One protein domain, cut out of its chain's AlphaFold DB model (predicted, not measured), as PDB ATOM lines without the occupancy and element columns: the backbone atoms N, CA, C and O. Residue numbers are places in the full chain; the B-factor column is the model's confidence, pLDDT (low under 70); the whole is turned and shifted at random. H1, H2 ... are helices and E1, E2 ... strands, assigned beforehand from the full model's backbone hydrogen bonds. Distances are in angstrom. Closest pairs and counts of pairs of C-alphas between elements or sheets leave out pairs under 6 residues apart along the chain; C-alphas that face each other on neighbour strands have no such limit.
ATOM      1  N   GLY A  36     191.833 227.430 146.589       94.38
ATOM      2  CA  GLY A  36     192.212 228.775 146.144       94.38
ATOM      3  C   GLY A  36     191.799 229.857 147.148       94.38
ATOM      4  O   GLY A  36     192.675 230.506 147.711       94.38
ATOM      5  N   PRO A  37     190.497 230.008 147.459       96.50
ATOM      6  CA  PRO A  37     190.033 230.950 148.480       96.50
ATOM      7  C   PRO A  37     190.675 230.776 149.864       96.50
ATOM      8  O   PRO A  37     190.898 231.765 150.555       96.50
ATOM      9  N   ILE A  38     190.984 229.543 150.283       96.75
ATOM     10  CA  ILE A  38     191.685 229.279 151.551       96.75
ATOM     11  C   ILE A  38     193.106 229.856 151.508       96.75
ATOM     12  O   ILE A  38     193.493 230.583 152.419       96.75
ATOM     13  N   LEU A  39     193.859 229.586 150.438       96.94
ATOM     14  CA  LEU A  39     195.215 230.114 150.262       96.94
ATOM     15  C   LEU A  39     195.220 231.638 150.058       96.94
ATOM     16  O   LEU A  39     196.124 232.323 150.518       96.94
ATOM     17  N   GLN A  40     194.179 232.206 149.451       96.69
ATOM     18  CA  GLN A  40     193.988 233.660 149.408       96.69
ATOM     19  C   GLN A  40     193.703 234.252 150.794       96.69
ATOM     20  O   GLN A  40     194.151 235.358 151.087       96.69
ATOM     21  N   GLY A  41     192.992 233.519 151.657       97.75
ATOM     22  CA  GLY A  41     192.822 233.869 153.067       97.75
ATOM     23  C   GLY A  41     194.156 233.919 153.810       97.75
ATOM     24  O   GLY A  41     194.418 234.891 154.509       97.75
ATOM     25  N   PHE A  42     195.043 232.950 153.563       97.81
ATOM     26  CA  PHE A  42     196.410 232.975 154.092       97.81
ATOM     27  C   PHE A  42     197.160 234.257 153.687       97.81
ATOM     28  O   PHE A  42     197.747 234.914 154.539       97.81
ATOM     29  N   LEU A  43     197.088 234.672 152.415       96.88
ATOM     30  CA  LEU A  43     197.698 235.934 151.963       96.88
ATOM     31  C   LEU A  43     197.093 237.169 152.655       96.88
ATOM     32  O   LEU A  43     197.792 238.146 152.912       96.88
ATOM     33  N   ALA A  44     195.793 237.143 152.955       97.06
ATOM     34  CA  ALA A  44     195.126 238.236 153.658       97.06
ATOM     35  C   ALA A  44     195.567 238.342 155.130       97.06
ATOM     36  O   ALA A  44     195.720 239.456 155.635       97.06
ATOM     37  N   ASP A  45     195.800 237.204 155.789       98.00
ATOM     38  CA  ASP A  45     196.289 237.135 157.172       98.00
ATOM     39  C   ASP A  45     197.794 237.450 157.271       98.00
ATOM     40  O   ASP A  45     198.257 237.976 158.285       98.00
ATOM     41  N   HIS A  46     198.542 237.208 156.190       96.88
ATOM     42  CA  HIS A  46     199.977 237.470 156.070       96.88
ATOM     43  C   HIS A  46     200.274 238.480 154.945       96.88
ATOM     44  O   HIS A  46     200.881 238.117 153.939       96.88
ATOM     45  N   PRO A  47     199.912 239.772 155.100       94.94
ATOM     46  CA  PRO A  47     199.966 240.764 154.019       94.94
ATOM     47  C   PRO A  47     201.382 241.099 153.528       94.94
ATOM     48  O   PRO A  47     201.524 241.798 152.523       94.94
ATOM     49  N   GLU A  48     202.422 240.652 154.234       93.94
ATOM     50  CA  GLU A  48     203.819 240.685 153.782       93.94
ATOM     51  C   GLU A  48     204.011 239.793 152.544       93.94
ATOM     52  O   GLU A  48     204.764 240.146 151.641       93.94
ATOM     53  N   VAL A  49     203.269 238.685 152.461       94.62
ATOM     54  CA  VAL A  49     203.278 237.746 151.341       94.62
ATOM     55  C   VAL A  49     202.245 238.175 150.304       94.62
ATOM     56  O   VAL A  49     201.056 238.317 150.586       94.62
ATOM     57  N   LYS A  50     202.696 238.386 149.073       93.94
ATOM     58  CA  LYS A  50     201.874 238.828 147.939       93.94
ATOM     59  C   LYS A  50     201.432 237.681 147.049       93.94
ATOM     60  O   LYS A  50     200.342 237.739 146.476       93.94
ATOM     61  N   ALA A  51     202.255 236.643 146.960       94.50
ATOM     62  CA  ALA A  51     201.959 235.465 146.172       94.50
ATOM     63  C   ALA A  51     202.621 234.210 146.747       94.50
ATOM     64  O   ALA A  51     203.650 234.293 147.419       94.50
ATOM     65  N   LEU A  52     202.035 233.059 146.426       95.69
ATOM     66  CA  LEU A  52     202.607 231.727 146.622       95.69
ATOM     67  C   LEU A  52     202.789 231.071 145.255       95.69
ATOM     68  O   LEU A  52     201.953 231.261 144.373       95.69
ATOM     69  N   CYS A  53     203.838 230.276 145.089       94.69
ATOM     70  CA  CYS A  53     204.075 229.509 143.877       94.69
ATOM     71  C   CYS A  53     204.692 228.151 144.204       94.69
ATOM     72  O   CYS A  53     205.589 228.071 145.036       94.69
ATOM     73  N   TRP A  54     204.264 227.095 143.521       95.19
ATOM     74  CA  TRP A  54     204.919 225.787 143.568       95.19
ATOM     75  C   TRP A  54     204.803 225.073 142.225       95.19
ATOM     76  O   TRP A  54     204.056 225.493 141.336       95.19
ATOM     77  N   THR A  55     205.538 223.975 142.086       94.62
ATOM     78  CA  THR A  55     205.428 223.064 140.939       94.62
ATOM     79  C   THR A  55     204.954 221.700 141.412       94.62
ATOM     80  O   THR A  55     205.266 221.287 142.526       94.62
ATOM     81  N   GLN A  56     204.179 220.994 140.595       95.00
ATOM     82  CA  GLN A  56     203.739 219.636 140.903       95.00
ATOM     83  C   GLN A  56     203.776 218.769 139.651       95.00
ATOM     84  O   GLN A  56     203.219 219.133 138.611       95.00
ATOM     85  N   TYR A  57     204.479 217.646 139.720       92.00
ATOM     86  CA  TYR A  57     204.736 216.810 138.553       92.00
ATOM     87  C   TYR A  57     205.170 215.401 138.946       92.00
ATOM     88  O   TYR A  57     205.577 215.141 140.076       92.00
ATOM     89  N   VAL A  58     205.081 214.492 137.976       89.12
ATOM     90  CA  VAL A  58     205.765 213.199 138.011       89.12
ATOM     91  C   VAL A  58     207.099 213.389 137.277       89.12
ATOM     92  O   VAL A  58     207.069 213.774 136.108       89.12
ATOM     93  N   PRO A  59     208.268 213.186 137.908       79.88
ATOM     94  CA  PRO A  59     209.557 213.374 137.240       79.88
ATOM     95  C   PRO A  59     209.716 212.468 136.009       79.88
ATOM     96  O   PRO A  59     209.338 211.299 136.051       79.88
ATOM     97  N   TYR A  60     210.298 212.993 134.922       63.50
ATOM     98  CA  TYR A  60     210.559 212.231 133.687       63.50
ATOM     99  C   TYR A  60     211.737 211.254 133.808       63.50
ATOM    100  O   TYR A  60     211.747 210.210 133.153       63.50
ATOM    101  N   PHE A  61     212.733 211.591 134.629       59.50
ATOM    102  CA  PHE A  61     213.913 210.773 134.882       59.50
ATOM    103  C   PHE A  61     213.962 210.434 136.368       59.50
ATOM    104  O   PHE A  61     214.016 211.319 137.217       59.50
ATOM    105  N   ASN A  62     213.952 209.143 136.669       53.41
ATOM    106  CA  ASN A  62     214.321 208.628 137.974       53.41
ATOM    107  C   ASN A  62     215.413 207.578 137.729       53.41
ATOM    108  O   ASN A  62     215.359 206.869 136.720       53.41
ATOM    109  N   ASP A  63     216.414 207.489 138.603       61.19
ATOM    110  CA  ASP A  63     217.650 206.698 138.445       61.19
ATOM    111  C   ASP A  63     217.428 205.161 138.495       61.19
ATOM    112  O   ASP A  63     218.283 204.395 138.942       61.19
ATOM    113  N   GLY A  64     216.266 204.684 138.035       61.28
ATOM    114  CA  GLY A  64     215.809 203.296 138.072       61.28
ATOM    115  C   GLY A  64     214.626 203.032 139.012       61.28
ATOM    116  O   GLY A  64     214.179 201.888 139.080       61.28
ATOM    117  N   GLU A  65     214.110 204.043 139.717       61.34
ATOM    118  CA  GLU A  65     212.938 203.936 140.602       61.34
ATOM    119  C   GLU A  65     211.627 204.362 139.912       61.34
ATOM    120  O   GLU A  65     211.623 205.020 138.871       61.34
ATOM    121  N   GLU A  66     210.491 203.951 140.480       67.00
ATOM    122  CA  GLU A  66     209.170 204.329 139.974       67.00
ATOM    123  C   GLU A  66     208.989 205.851 140.083       67.00
ATOM    124  O   GLU A  66     209.357 206.468 141.082       67.00
ATOM    125  N   CYS A  67     208.483 206.482 139.026       77.50
ATOM    126  CA  CYS A  67     208.229 207.918 139.034       77.50
ATOM    127  C   CYS A  67     206.931 208.182 139.807       77.50
ATOM    128  O   CYS A  67     205.874 207.674 139.429       77.50
ATOM    129  N   VAL A  68     207.012 208.964 140.885       86.44
ATOM    130  CA  VAL A  68     205.877 209.292 141.760       86.44
ATOM    131  C   VAL A  68     205.579 210.784 141.650       86.44
ATOM    132  O   VAL A  68     206.491 211.592 141.499       86.44
ATOM    133  N   PHE A  69     204.296 211.139 141.674       91.50
ATOM    134  CA  PHE A  69     203.863 212.532 141.736       91.50
ATOM    135  C   PHE A  69     204.345 213.176 143.037       91.50
ATOM    136  O   PHE A  69     204.235 212.556 144.092       91.50
ATOM    137  N   SER A  70     204.817 214.417 142.967       92.19
ATOM    138  CA  SER A  70     205.087 215.216 144.160       92.19
ATOM    139  C   SER A  70     204.790 216.696 143.949       92.19
ATOM    140  O   SER A  70     204.799 217.206 142.820       92.19
ATOM    141  N   VAL A  71     204.542 217.389 145.057       94.62
ATOM    142  CA  VAL A  71     204.489 218.852 145.149       94.62
ATOM    143  C   VAL A  71     205.860 219.351 145.593       94.62
ATOM    144  O   VAL A  71     206.395 218.905 146.603       94.62
ATOM    145  N   ASN A  72     206.447 220.280 144.842       89.94
ATOM    146  CA  ASN A  72     207.838 220.682 145.012       89.94
ATOM    147  C   ASN A  72     207.996 222.200 145.067       89.94
ATOM    148  O   ASN A  72     207.376 222.940 144.292       89.94
ATOM    149  N   GLY A  73     208.915 222.629 145.936       86.25
ATOM    150  CA  GLY A  73     209.433 223.990 145.995       86.25
ATOM    151  C   GLY A  73     208.335 225.013 146.240       86.25
ATOM    152  O   GLY A  73     208.006 225.782 145.332       86.25
ATOM    153  N   LEU A  74     207.773 225.038 147.455       93.56
ATOM    154  CA  LEU A  74     206.919 226.158 147.830       93.56
ATOM    155  C   LEU A  74     207.787 227.416 147.899       93.56
ATOM    156  O   LEU A  74     208.741 227.523 148.666       93.56
ATOM    157  N   ASN A  75     207.431 228.382 147.072       93.00
ATOM    158  CA  ASN A  75     208.029 229.697 147.014       93.00
ATOM    159  C   ASN A  75     206.964 230.742 147.333       93.00
ATOM    160  O   ASN A  75     205.765 230.531 147.136       93.00
ATOM    161  N   TYR A  76     207.407 231.900 147.792       93.31
ATOM    162  CA  TYR A  76     206.548 233.042 148.048       93.31
ATOM    163  C   TYR A  76     207.194 234.318 147.531       93.31
ATOM    164  O   TYR A  76     208.398 234.378 147.303       93.31
ATOM    165  N   SER A  77     206.386 235.348 147.337       91.88
ATOM    166  CA  SER A  77     206.870 236.667 146.955       91.88
ATOM    167  C   SER A  77     206.387 237.709 147.948       91.88
ATOM    168  O   SER A  77     205.246 237.639 148.404       91.88
ATOM    169  N   VAL A  78     207.238 238.679 148.276       90.75
ATOM    170  CA  VAL A  78     206.879 239.865 149.082       90.75
ATOM    171  C   VAL A  78     206.589 241.094 148.215       90.75
ATOM    172  O   VAL A  78     206.250 242.170 148.715       90.75
ATOM    173  N   VAL A  79     206.680 240.928 146.895       84.81
ATOM    174  CA  VAL A  79     206.430 241.959 145.889       84.81
ATOM    175  C   VAL A  79     205.169 241.613 145.092       84.81
ATOM    176  O   VAL A  79     204.878 240.457 144.819       84.81
ATOM    177  N   ASP A  80     204.367 242.623 144.754       73.38
ATOM    178  CA  ASP A  80     203.021 242.482 144.157       73.38
ATOM    179  C   ASP A  80     203.074 242.164 142.641       73.38
ATOM    180  O   ASP A  80     202.248 242.624 141.857       73.38
ATOM    181  N   GLU A  81     204.124 241.488 142.173       63.16
ATOM    182  CA  GLU A  81     204.578 241.558 140.780       63.16
ATOM    183  C   GLU A  81     203.526 241.131 139.738       63.16
ATOM    184  O   GLU A  81     203.254 239.955 139.519       63.16
ATOM    185  N   ARG A  82     203.034 242.122 138.979       52.03
ATOM    186  CA  ARG A  82     202.659 241.965 137.560       52.03
ATOM    187  C   ARG A  82     203.750 242.446 136.589       52.03
ATOM    188  O   ARG A  82     203.536 242.381 135.383       52.03
ATOM    189  N   GLU A  83     204.895 242.945 137.071       43.41
ATOM    190  CA  GLU A  83     205.907 243.599 136.214       43.41
ATOM    191  C   GLU A  83     207.271 242.909 136.080       43.41
ATOM    192  O   GLU A  83     208.056 243.369 135.257       43.41
ATOM    193  N   ASN A  84     207.557 241.780 136.734       42.09
ATOM    194  CA  ASN A  84     208.874 241.144 136.590       42.09
ATOM    195  C   ASN A  84     208.793 239.780 135.888       42.09
ATOM    196  O   ASN A  84     208.885 238.708 136.474       42.09
ATOM    197  N   HIS A  85     208.613 239.830 134.565       42.69
ATOM    198  CA  HIS A  85     208.710 238.664 133.680       42.69
ATOM    199  C   HIS A  85     210.183 238.312 133.395       42.69
ATOM    200  O   HIS A  85     210.625 238.282 132.239       42.69
ATOM    201  N   HIS A  86     210.966 238.054 134.442       41.00
ATOM    202  CA  HIS A  86     212.278 237.429 134.302       41.00
ATOM    203  C   HIS A  86     212.448 236.314 135.328       41.00
ATOM    204  O   HIS A  86     212.310 236.514 136.529       41.00
ATOM    205  N   TYR A  87     212.714 235.111 134.814       42.81
ATOM    206  CA  TYR A  87     212.957 233.898 135.584       42.81
ATOM    207  C   TYR A  87     213.916 234.169 136.757       42.81
ATOM    208  O   TYR A  87     215.099 234.420 136.543       42.81
ATOM    209  N   GLY A  88     213.400 234.081 137.987       51.94
ATOM    210  CA  GLY A  88     214.200 234.032 139.214       51.94
ATOM    211  C   GLY A  88     214.306 235.322 140.031       51.94
ATOM    212  O   GLY A  88     214.890 235.276 141.110       51.94
ATOM    213  N   GLU A  89     213.740 236.447 139.588       57.34
ATOM    214  CA  GLU A  89     213.639 237.652 140.425       57.34
ATOM    215  C   GLU A  89     212.286 237.664 141.161       57.34
ATOM    216  O   GLU A  89     211.259 237.361 140.568       57.34
ATOM    217  N   GLY A  90     212.284 237.934 142.473       70.25
ATOM    218  CA  GLY A  90     211.056 238.145 143.260       70.25
ATOM    219  C   GLY A  90     210.469 236.928 143.991       70.25
ATOM    220  O   GLY A  90     209.601 237.118 144.847       70.25
ATOM    221  N   TRP A  91     210.953 235.707 143.732       86.12
ATOM    222  CA  TRP A  91     210.545 234.493 144.457       86.12
ATOM    223  C   TRP A  91     211.561 234.100 145.529       86.12
ATOM    224  O   TRP A  91     212.764 234.029 145.282       86.12
ATOM    225  N   LEU A  92     211.054 233.826 146.723       88.12
ATOM    226  CA  LEU A  92     211.801 233.387 147.889       88.12
ATOM    227  C   LEU A  92     211.389 231.953 148.218       88.12
ATOM    228  O   LEU A  92     210.203 231.660 148.364       88.12
ATOM    229  N   GLU A  93     212.374 231.077 148.361       87.81
ATOM    230  CA  GLU A  93     212.161 229.691 148.776       87.81
ATOM    231  C   GLU A  93     211.712 229.642 150.244       87.81
ATOM    232  O   GLU A  93     212.275 230.336 151.105       87.81
ATOM    233  N   VAL A  94     210.704 228.822 150.547       85.81
ATOM    234  CA  VAL A  94     210.407 228.460 151.934       85.81
ATOM    235  C   VAL A  94     211.503 227.508 152.404       85.81
ATOM    236  O   VAL A  94     211.746 226.460 151.824       85.81
ATOM    237  N   THR A  95     212.237 227.910 153.437       78.88
ATOM    238  CA  THR A  95     213.343 227.119 153.974       78.88
ATOM    239  C   THR A  95     213.367 227.186 155.491       78.88
ATOM    240  O   THR A  95     213.291 228.261 156.080       78.88
ATOM    241  N   SER A  96     213.561 226.033 156.130       71.38
ATOM    242  CA  SER A  96     213.671 225.920 157.587       71.38
ATOM    243  C   SER A  96     215.056 226.279 158.148       71.38
ATOM    244  O   SER A  96     215.211 226.421 159.361       71.38
ATOM    245  N   TYR A  97     216.084 226.424 157.300       65.50
ATOM    246  CA  TYR A  97     217.480 226.621 157.728       65.50
ATOM    247  C   TYR A  97     217.960 228.076 157.677       65.50
ATOM    248  O   TYR A  97     219.061 228.372 158.151       65.50
ATOM    249  N   ARG A  98     217.168 228.996 157.118       66.12
ATOM    250  CA  ARG A  98     217.502 230.421 157.045       66.12
ATOM    251  C   ARG A  98     216.372 231.246 157.649       66.12
ATOM    252  O   ARG A  98     215.240 231.179 157.190       66.12
ATOM    253  N   GLN A  99     216.707 232.080 158.635       64.44
ATOM    254  CA  GLN A  99     215.795 233.120 159.098       64.44
ATOM    255  C   GLN A  99     215.533 234.089 157.940       64.44
ATOM    256  O   GLN A  99     216.476 234.661 157.391       64.44
ATOM    257  N   CYS A 100     214.271 234.232 157.543       68.31
ATOM    258  CA  CYS A 100     213.901 235.200 156.524       68.31
ATOM    259  C   CYS A 100     213.830 236.606 157.133       68.31
ATOM    260  O   CYS A 100     213.210 236.792 158.177       68.31
ATOM    261  N   GLU A 101     214.472 237.584 156.491       81.19
ATOM    262  CA  GLU A 101     214.398 238.998 156.884       81.19
ATOM    263  C   GLU A 101     213.242 239.740 156.183       81.19
ATOM    264  O   GLU A 101     212.876 240.833 156.603       81.19
ATOM    265  N   GLU A 102     212.644 239.134 155.150       86.69
ATOM    266  CA  GLU A 102     211.600 239.738 154.304       86.69
ATOM    267  C   GLU A 102     210.188 239.621 154.894       86.69
ATOM    268  O   GLU A 102     209.269 240.321 154.473       86.69
ATOM    269  N   VAL A 103     210.004 238.715 155.857       91.00
ATOM    270  CA  VAL A 103     208.732 238.483 156.545       91.00
ATOM    271  C   VAL A 103     208.955 238.339 158.045       91.00
ATOM    272  O   VAL A 103     210.027 237.928 158.497       91.00
ATOM    273  N   SER A 104     207.929 238.633 158.838       93.56
ATOM    274  CA  SER A 104     207.947 238.382 160.279       93.56
ATOM    275  C   SER A 104     208.193 236.904 160.626       93.56
ATOM    276  O   SER A 104     207.921 235.991 159.843       93.56
ATOM    277  N   ALA A 105     208.682 236.651 161.846       91.62
ATOM    278  CA  ALA A 105     208.928 235.291 162.331       91.62
ATOM    279  C   ALA A 105     207.654 234.425 162.333       91.62
ATOM    280  O   ALA A 105     207.720 233.247 161.992       91.62
ATOM    281  N   ASP A 106     206.500 235.013 162.658       94.12
ATOM    282  CA  ASP A 106     205.210 234.315 162.654       94.12
ATOM    283  C   ASP A 106     204.789 233.933 161.228       94.12
ATOM    284  O   ASP A 106     204.406 232.790 160.984       94.12
ATOM    285  N   THR A 107     204.938 234.844 160.258       95.12
ATOM    286  CA  THR A 107     204.704 234.544 158.837       95.12
ATOM    287  C   THR A 107     205.657 233.459 158.331       95.12
ATOM    288  O   THR A 107     205.239 232.554 157.611       95.12
ATOM    289  N   HIS A 108     206.927 233.490 158.739       93.19
ATOM    290  CA  HIS A 108     207.889 232.448 158.383       93.19
ATOM    291  C   HIS A 108     207.483 231.068 158.928       93.19
ATOM    292  O   HIS A 108     207.558 230.076 158.202       93.19
ATOM    293  N   LEU A 109     207.019 230.985 160.180       93.19
ATOM    294  CA  LEU A 109     206.500 229.736 160.750       93.19
ATOM    295  C   LEU A 109     205.270 229.239 159.980       93.19
ATOM    296  O   LEU A 109     205.217 228.065 159.617       93.19
ATOM    297  N   ALA A 110     204.336 230.134 159.658       95.75
ATOM    298  CA  ALA A 110     203.130 229.797 158.908       95.75
ATOM    299  C   ALA A 110     203.439 229.289 157.485       95.75
ATOM    300  O   ALA A 110     202.806 228.344 157.017       95.75
ATOM    301  N   LEU A 111     204.448 229.854 156.810       95.19
ATOM    302  CA  LEU A 111     204.927 229.367 155.508       95.19
ATOM    303  C   LEU A 111     205.512 227.950 155.597       95.19
ATOM    304  O   LEU A 111     205.214 227.121 154.742       95.19
ATOM    305  N   ASN A 112     206.292 227.648 156.641       93.69
ATOM    306  CA  ASN A 112     206.817 226.295 156.867       93.69
ATOM    307  C   ASN A 112     205.687 225.291 157.159       93.69
ATOM    308  O   ASN A 112     205.714 224.157 156.681       93.69
ATOM    309  N   GLU A 113     204.683 225.673 157.951       95.50
ATOM    310  CA  GLU A 113     203.510 224.823 158.201       95.50
ATOM    311  C   GLU A 113     202.710 224.573 156.920       95.50
ATOM    312  O   GLU A 113     202.284 223.442 156.670       95.50
ATOM    313  N   LEU A 114     202.554 225.603 156.086       96.38
ATOM    314  CA  LEU A 114     201.904 225.488 154.790       96.38
ATOM    315  C   LEU A 114     202.678 224.550 153.858       96.38
ATOM    316  O   LEU A 114     202.069 223.654 153.285       96.38
ATOM    317  N   GLU A 115     204.000 224.692 153.742       95.00
ATOM    318  CA  GLU A 115     204.834 223.796 152.931       95.00
ATOM    319  C   GLU A 115     204.684 222.332 153.361       95.00
ATOM    320  O   GLU A 115     204.386 221.469 152.533       95.00
ATOM    321  N   ASN A 116     204.803 222.055 154.663       94.62
ATOM    322  CA  ASN A 116     204.614 220.711 155.215       94.62
ATOM    323  C   ASN A 116     203.211 220.154 154.937       94.62
ATOM    324  O   ASN A 116     203.042 218.951 154.739       94.62
ATOM    325  N   LEU A 117     202.190 221.014 154.941       95.38
ATOM    326  CA  LEU A 117     200.831 220.611 154.610       95.38
ATOM    327  C   LEU A 117     200.697 220.278 153.120       95.38
ATOM    328  O   LEU A 117     200.172 219.211 152.808       95.38
ATOM    329  N   LEU A 118     201.153 221.157 152.218       95.06
ATOM    330  CA  LEU A 118     201.027 220.977 150.762       95.06
ATOM    331  C   LEU A 118     201.787 219.744 150.256       95.06
ATOM    332  O   LEU A 118     201.318 219.091 149.331       95.06
ATOM    333  N   THR A 119     202.907 219.411 150.895       94.19
ATOM    334  CA  THR A 119     203.764 218.254 150.570       94.19
ATOM    335  C   THR A 119     203.394 216.978 151.337       94.19
ATOM    336  O   THR A 119     204.078 215.960 151.249       94.19
ATOM    337  N   SER A 120     202.307 216.994 152.115       93.12
ATOM    338  CA  SER A 120     201.818 215.786 152.784       93.12
ATOM    339  C   SER A 120     201.045 214.898 151.807       93.12
ATOM    340  O   SER A 120     200.221 215.399 151.050       93.12
ATOM    341  N   GLY A 121     201.220 213.574 151.875       89.69
ATOM    342  CA  GLY A 121     200.607 212.634 150.918       89.69
ATOM    343  C   GLY A 121     199.105 212.851 150.636       89.69
ATOM    344  O   GLY A 121     198.731 212.984 149.476       89.69
ATOM    345  N   PRO A 122     198.222 212.982 151.652       89.50
ATOM    346  CA  PRO A 122     196.803 213.257 151.400       89.50
ATOM    347  C   PRO A 122     196.539 214.601 150.702       89.50
ATOM    348  O   PRO A 122     195.551 214.747 149.979       89.50
ATOM    349  N   MET A 123     197.388 215.604 150.945       93.38
ATOM    350  CA  MET A 123     197.283 216.897 150.276       93.38
ATOM    351  C   MET A 123     197.847 216.833 148.860       93.38
ATOM    352  O   MET A 123     197.221 217.388 147.969       93.38
ATOM    353  N   GLU A 124     198.940 216.109 148.622       94.00
ATOM    354  CA  GLU A 124     199.467 215.856 147.278       94.00
ATOM    355  C   GLU A 124     198.420 215.165 146.397       94.00
ATOM    356  O   GLU A 124     198.108 215.680 145.324       94.00
ATOM    357  N   ASP A 125     197.778 214.096 146.887       91.56
ATOM    358  CA  ASP A 125     196.665 213.423 146.195       91.56
ATOM    359  C   ASP A 125     195.543 214.416 145.841       91.56
ATOM    360  O   ASP A 125     194.957 214.391 144.754       91.56
ATOM    361  N   THR A 126     195.231 215.315 146.778       93.06
ATOM    362  CA  THR A 126     194.175 216.316 146.610       93.06
ATOM    363  C   THR A 126     194.570 217.396 145.604       93.06
ATOM    364  O   THR A 126     193.772 217.752 144.738       93.06
ATOM    365  N   LEU A 127     195.794 217.912 145.673       95.12
ATOM    366  CA  LEU A 127     196.316 218.920 144.754       95.12
ATOM    367  C   LEU A 127     196.483 218.352 143.346       95.12
ATOM    368  O   LEU A 127     196.184 219.059 142.381       95.12
ATOM    369  N   GLN A 128     196.875 217.083 143.212       94.69
ATOM    370  CA  GLN A 128     196.901 216.380 141.931       94.69
ATOM    371  C   GLN A 128     195.497 216.273 141.332       94.69
ATOM    372  O   GLN A 128     195.309 216.533 140.145       94.69
ATOM    373  N   ALA A 129     194.493 215.930 142.144       92.19
ATOM    374  CA  ALA A 129     193.108 215.844 141.687       92.19
ATOM    375  C   ALA A 129     192.533 217.213 141.271       92.19
ATOM    376  O   ALA A 129     191.772 217.289 140.307       92.19
ATOM    377  N   ILE A 130     192.897 218.289 141.978       93.50
ATOM    378  CA  ILE A 130     192.369 219.641 141.732       93.50
ATOM    379  C   ILE A 130     193.079 220.333 140.560       93.50
ATOM    380  O   ILE A 130     192.409 220.940 139.722       93.50
ATOM    381  N   PHE A 131     194.412 220.283 140.517       94.38
ATOM    382  CA  PHE A 131     195.237 221.064 139.585       94.38
ATOM    383  C   PHE A 131     195.927 220.221 138.505       94.38
ATOM    384  O   PHE A 131     196.491 220.782 137.570       94.38
ATOM    385  N   GLY A 132     195.852 218.892 138.585       93.00
ATOM    386  CA  GLY A 132     196.506 217.988 137.642       93.00
ATOM    387  C   GLY A 132     197.972 217.715 137.985       93.00
ATOM    388  O   GLY A 132     198.423 217.912 139.107       93.00
ATOM    389  N   SER A 133     198.730 217.225 137.010       92.00
ATOM    390  CA  SER A 133     200.184 217.024 137.098       92.00
ATOM    391  C   SER A 133     200.864 217.865 136.021       92.00
ATOM    392  O   SER A 133     200.195 218.256 135.066       92.00
ATOM    393  N   HIS A 134     202.176 218.086 136.148       92.56
ATOM    394  CA  HIS A 134     202.975 218.907 135.228       92.56
ATOM    395  C   HIS A 134     202.459 220.340 135.186       92.56
ATOM    396  O   HIS A 134     202.162 220.898 134.131       92.56
ATOM    397  N   ALA A 135     202.294 220.912 136.376       94.31
ATOM    398  CA  ALA A 135     201.738 222.236 136.540       94.31
ATOM    399  C   ALA A 135     202.583 223.085 137.486       94.31
ATOM    400  O   ALA A 135     203.110 222.597 138.492       94.31
ATOM    401  N   LYS A 136     202.654 224.376 137.181       94.75
ATOM    402  CA  LYS A 136     203.089 225.424 138.095       94.75
ATOM    403  C   LYS A 136     201.848 226.167 138.562       94.75
ATOM    404  O   LYS A 136     201.066 226.654 137.746       94.75
ATOM    405  N   ILE A 137     201.653 226.229 139.871       95.88
ATOM    406  CA  ILE A 137     200.493 226.882 140.466       95.88
ATOM    407  C   ILE A 137     200.971 228.172 141.106       95.88
ATOM    408  O   ILE A 137     201.885 228.147 141.927       95.88
ATOM    409  N   THR A 138     200.320 229.278 140.759       95.62
ATOM    410  CA  THR A 138     200.553 230.594 141.352       95.62
ATOM    411  C   THR A 138     199.274 231.081 142.018       95.62
ATOM    412  O   THR A 138     198.220 231.161 141.390       95.62
ATOM    413  N   VAL A 139     199.347 231.424 143.302       95.88
ATOM    414  CA  VAL A 139     198.225 231.975 144.070       95.88
ATOM    415  C   VAL A 139     198.511 233.431 144.396       95.88
ATOM    416  O   VAL A 139     199.536 233.747 144.994       95.88
ATOM    417  N   THR A 140     197.573 234.307 144.051       95.12
ATOM    418  CA  THR A 140     197.601 235.739 144.365       95.12
ATOM    419  C   THR A 140     196.277 236.172 144.988       95.12
ATOM    420  O   THR A 140     195.273 235.453 144.948       95.12
ATOM    421  N   SER A 141     196.220 237.403 145.498       93.56
ATOM    422  CA  SER A 141     194.960 238.012 145.951       93.56
ATOM    423  C   SER A 141     193.877 238.071 144.858       93.56
ATOM    424  O   SER A 141     192.689 238.104 145.176       93.56
ATOM    425  N   ALA A 142     194.260 238.047 143.575       92.56
ATOM    426  CA  ALA A 142     193.334 238.089 142.445       92.56
ATOM    427  C   ALA A 142     192.767 236.711 142.072       92.56
ATOM    428  O   ALA A 142     191.643 236.630 141.573       92.56
ATOM    429  N   GLY A 143     193.513 235.632 142.305       92.94
ATOM    430  CA  GLY A 143     193.082 234.291 141.925       92.94
ATOM    431  C   GLY A 143     194.184 233.245 142.011       92.94
ATOM    432  O   GLY A 143     195.265 233.492 142.543       92.94
ATOM    433  N   VAL A 144     193.875 232.075 141.458       94.88
ATOM    434  CA  VAL A 144     194.832 230.992 141.233       94.88
ATOM    435  C   VAL A 144     195.061 230.869 139.735       94.88
ATOM    436  O   VAL A 144     194.102 230.734 138.973       94.88
ATOM    437  N   GLU A 145     196.320 230.909 139.331       94.81
ATOM    438  CA  GLU A 145     196.782 230.660 137.971       94.81
ATOM    439  C   GLU A 145     197.473 229.298 137.932       94.81
ATOM    440  O   GLU A 145     198.218 228.938 138.845       94.81
ATOM    441  N   VAL A 146     197.183 228.520 136.890       95.06
ATOM    442  CA  VAL A 146     197.766 227.194 136.666       95.06
ATOM    443  C   VAL A 146     198.386 227.209 135.281       95.06
ATOM    444  O   VAL A 146     197.681 227.379 134.285       95.06
ATOM    445  N   GLU A 147     199.701 227.067 135.234       93.94
ATOM    446  CA  GLU A 147     200.494 227.043 134.011       93.94
ATOM    447  C   GLU A 147     201.008 225.623 133.774       93.94
ATOM    448  O   GLU A 147     201.331 224.910 134.724       93.94
ATOM    449  N   GLU A 148     201.098 225.207 132.510       91.19
ATOM    450  CA  GLU A 148     201.773 223.959 132.154       91.19
ATOM    451  C   GLU A 148     203.257 224.067 132.529       91.19
ATOM    452  O   GLU A 148     203.917 225.067 132.235       91.19
ATOM    453  N   TYR A 149     203.765 223.050 133.215       83.94
ATOM    454  CA  TYR A 149     205.147 222.972 133.658       83.94
ATOM    455  C   TYR A 149     205.791 221.730 133.067       83.94
ATOM    456  O   TYR A 149     205.495 220.608 133.483       83.94
TER     457      TYR A 149
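Overview. This is residues 36 to 149 of the 152 residues of an uncharacterized protein of Dyella sp. G9 (UniProt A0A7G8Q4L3). One twisted slab of four antiparallel strands is covered on one face by three helices: H2 along E2, H3 across the strands and H1 slantwise to E3. Residues 82 to 88 stick out. The printed part has 114 residues, with named elements in the order H1 E1 E2 H2 H3 E3 E4, and is of the mixed class; the sheet's order is E2 E1 E3 E4. It is compact, with a radius of gyration of the C-alphas of 14.3 A and spans of 41 by 29 by 27 A.

Along the chain. Find C-alpha 36 at (192.212, 228.775, 146.144), where H1, residues 36 to 45, begins. Then come E1, residues 51 to 57, 20.3 A from first to last C-alpha, and E2, residues 70 to 77, 21.7 A. H2, residues 105 to 118, spans 20.0 A; H3 is residues 121 to 131 and E3 residues 135 to 140. E4, residues 143 to 148, ends at C-alpha 148 (201.773, 223.959, 132.154).

Arrangement. Look for N 53 and O 75, within hydrogen-bond range at 2.8 A, in the hairpin E1 and E2; N 139 and O 52, 2.8 A, are within hydrogen-bond range across the antiparallel neighbours E1 and E3, and N 136 and O 147, 2.8 A, across the hairpin E3 and E4. In two layers, helices on one face of a sheet, H1, H2 and H3 have heights of 6.9 A, 10.6 A and 9.3 A over it. H2 and H3 only just touch, only at the corner, with 3 pairs of C-alphas within 8 A, closest Leu 118 and Glu 124, 6.4 A. Every O i to N i+4 pair is within hydrogen-bond range in H1, H2 and H3.

Size, cuts and confidence. The farthest C-alphas, of Pro 47 and Gly 64, are 43.7 A apart. The printed part has no cut. The links E1 to E2 and E2 to H2 are long. In this model, pLDDT is under 70 at residues 60 to 66, 81 to 89 and 97 to 100.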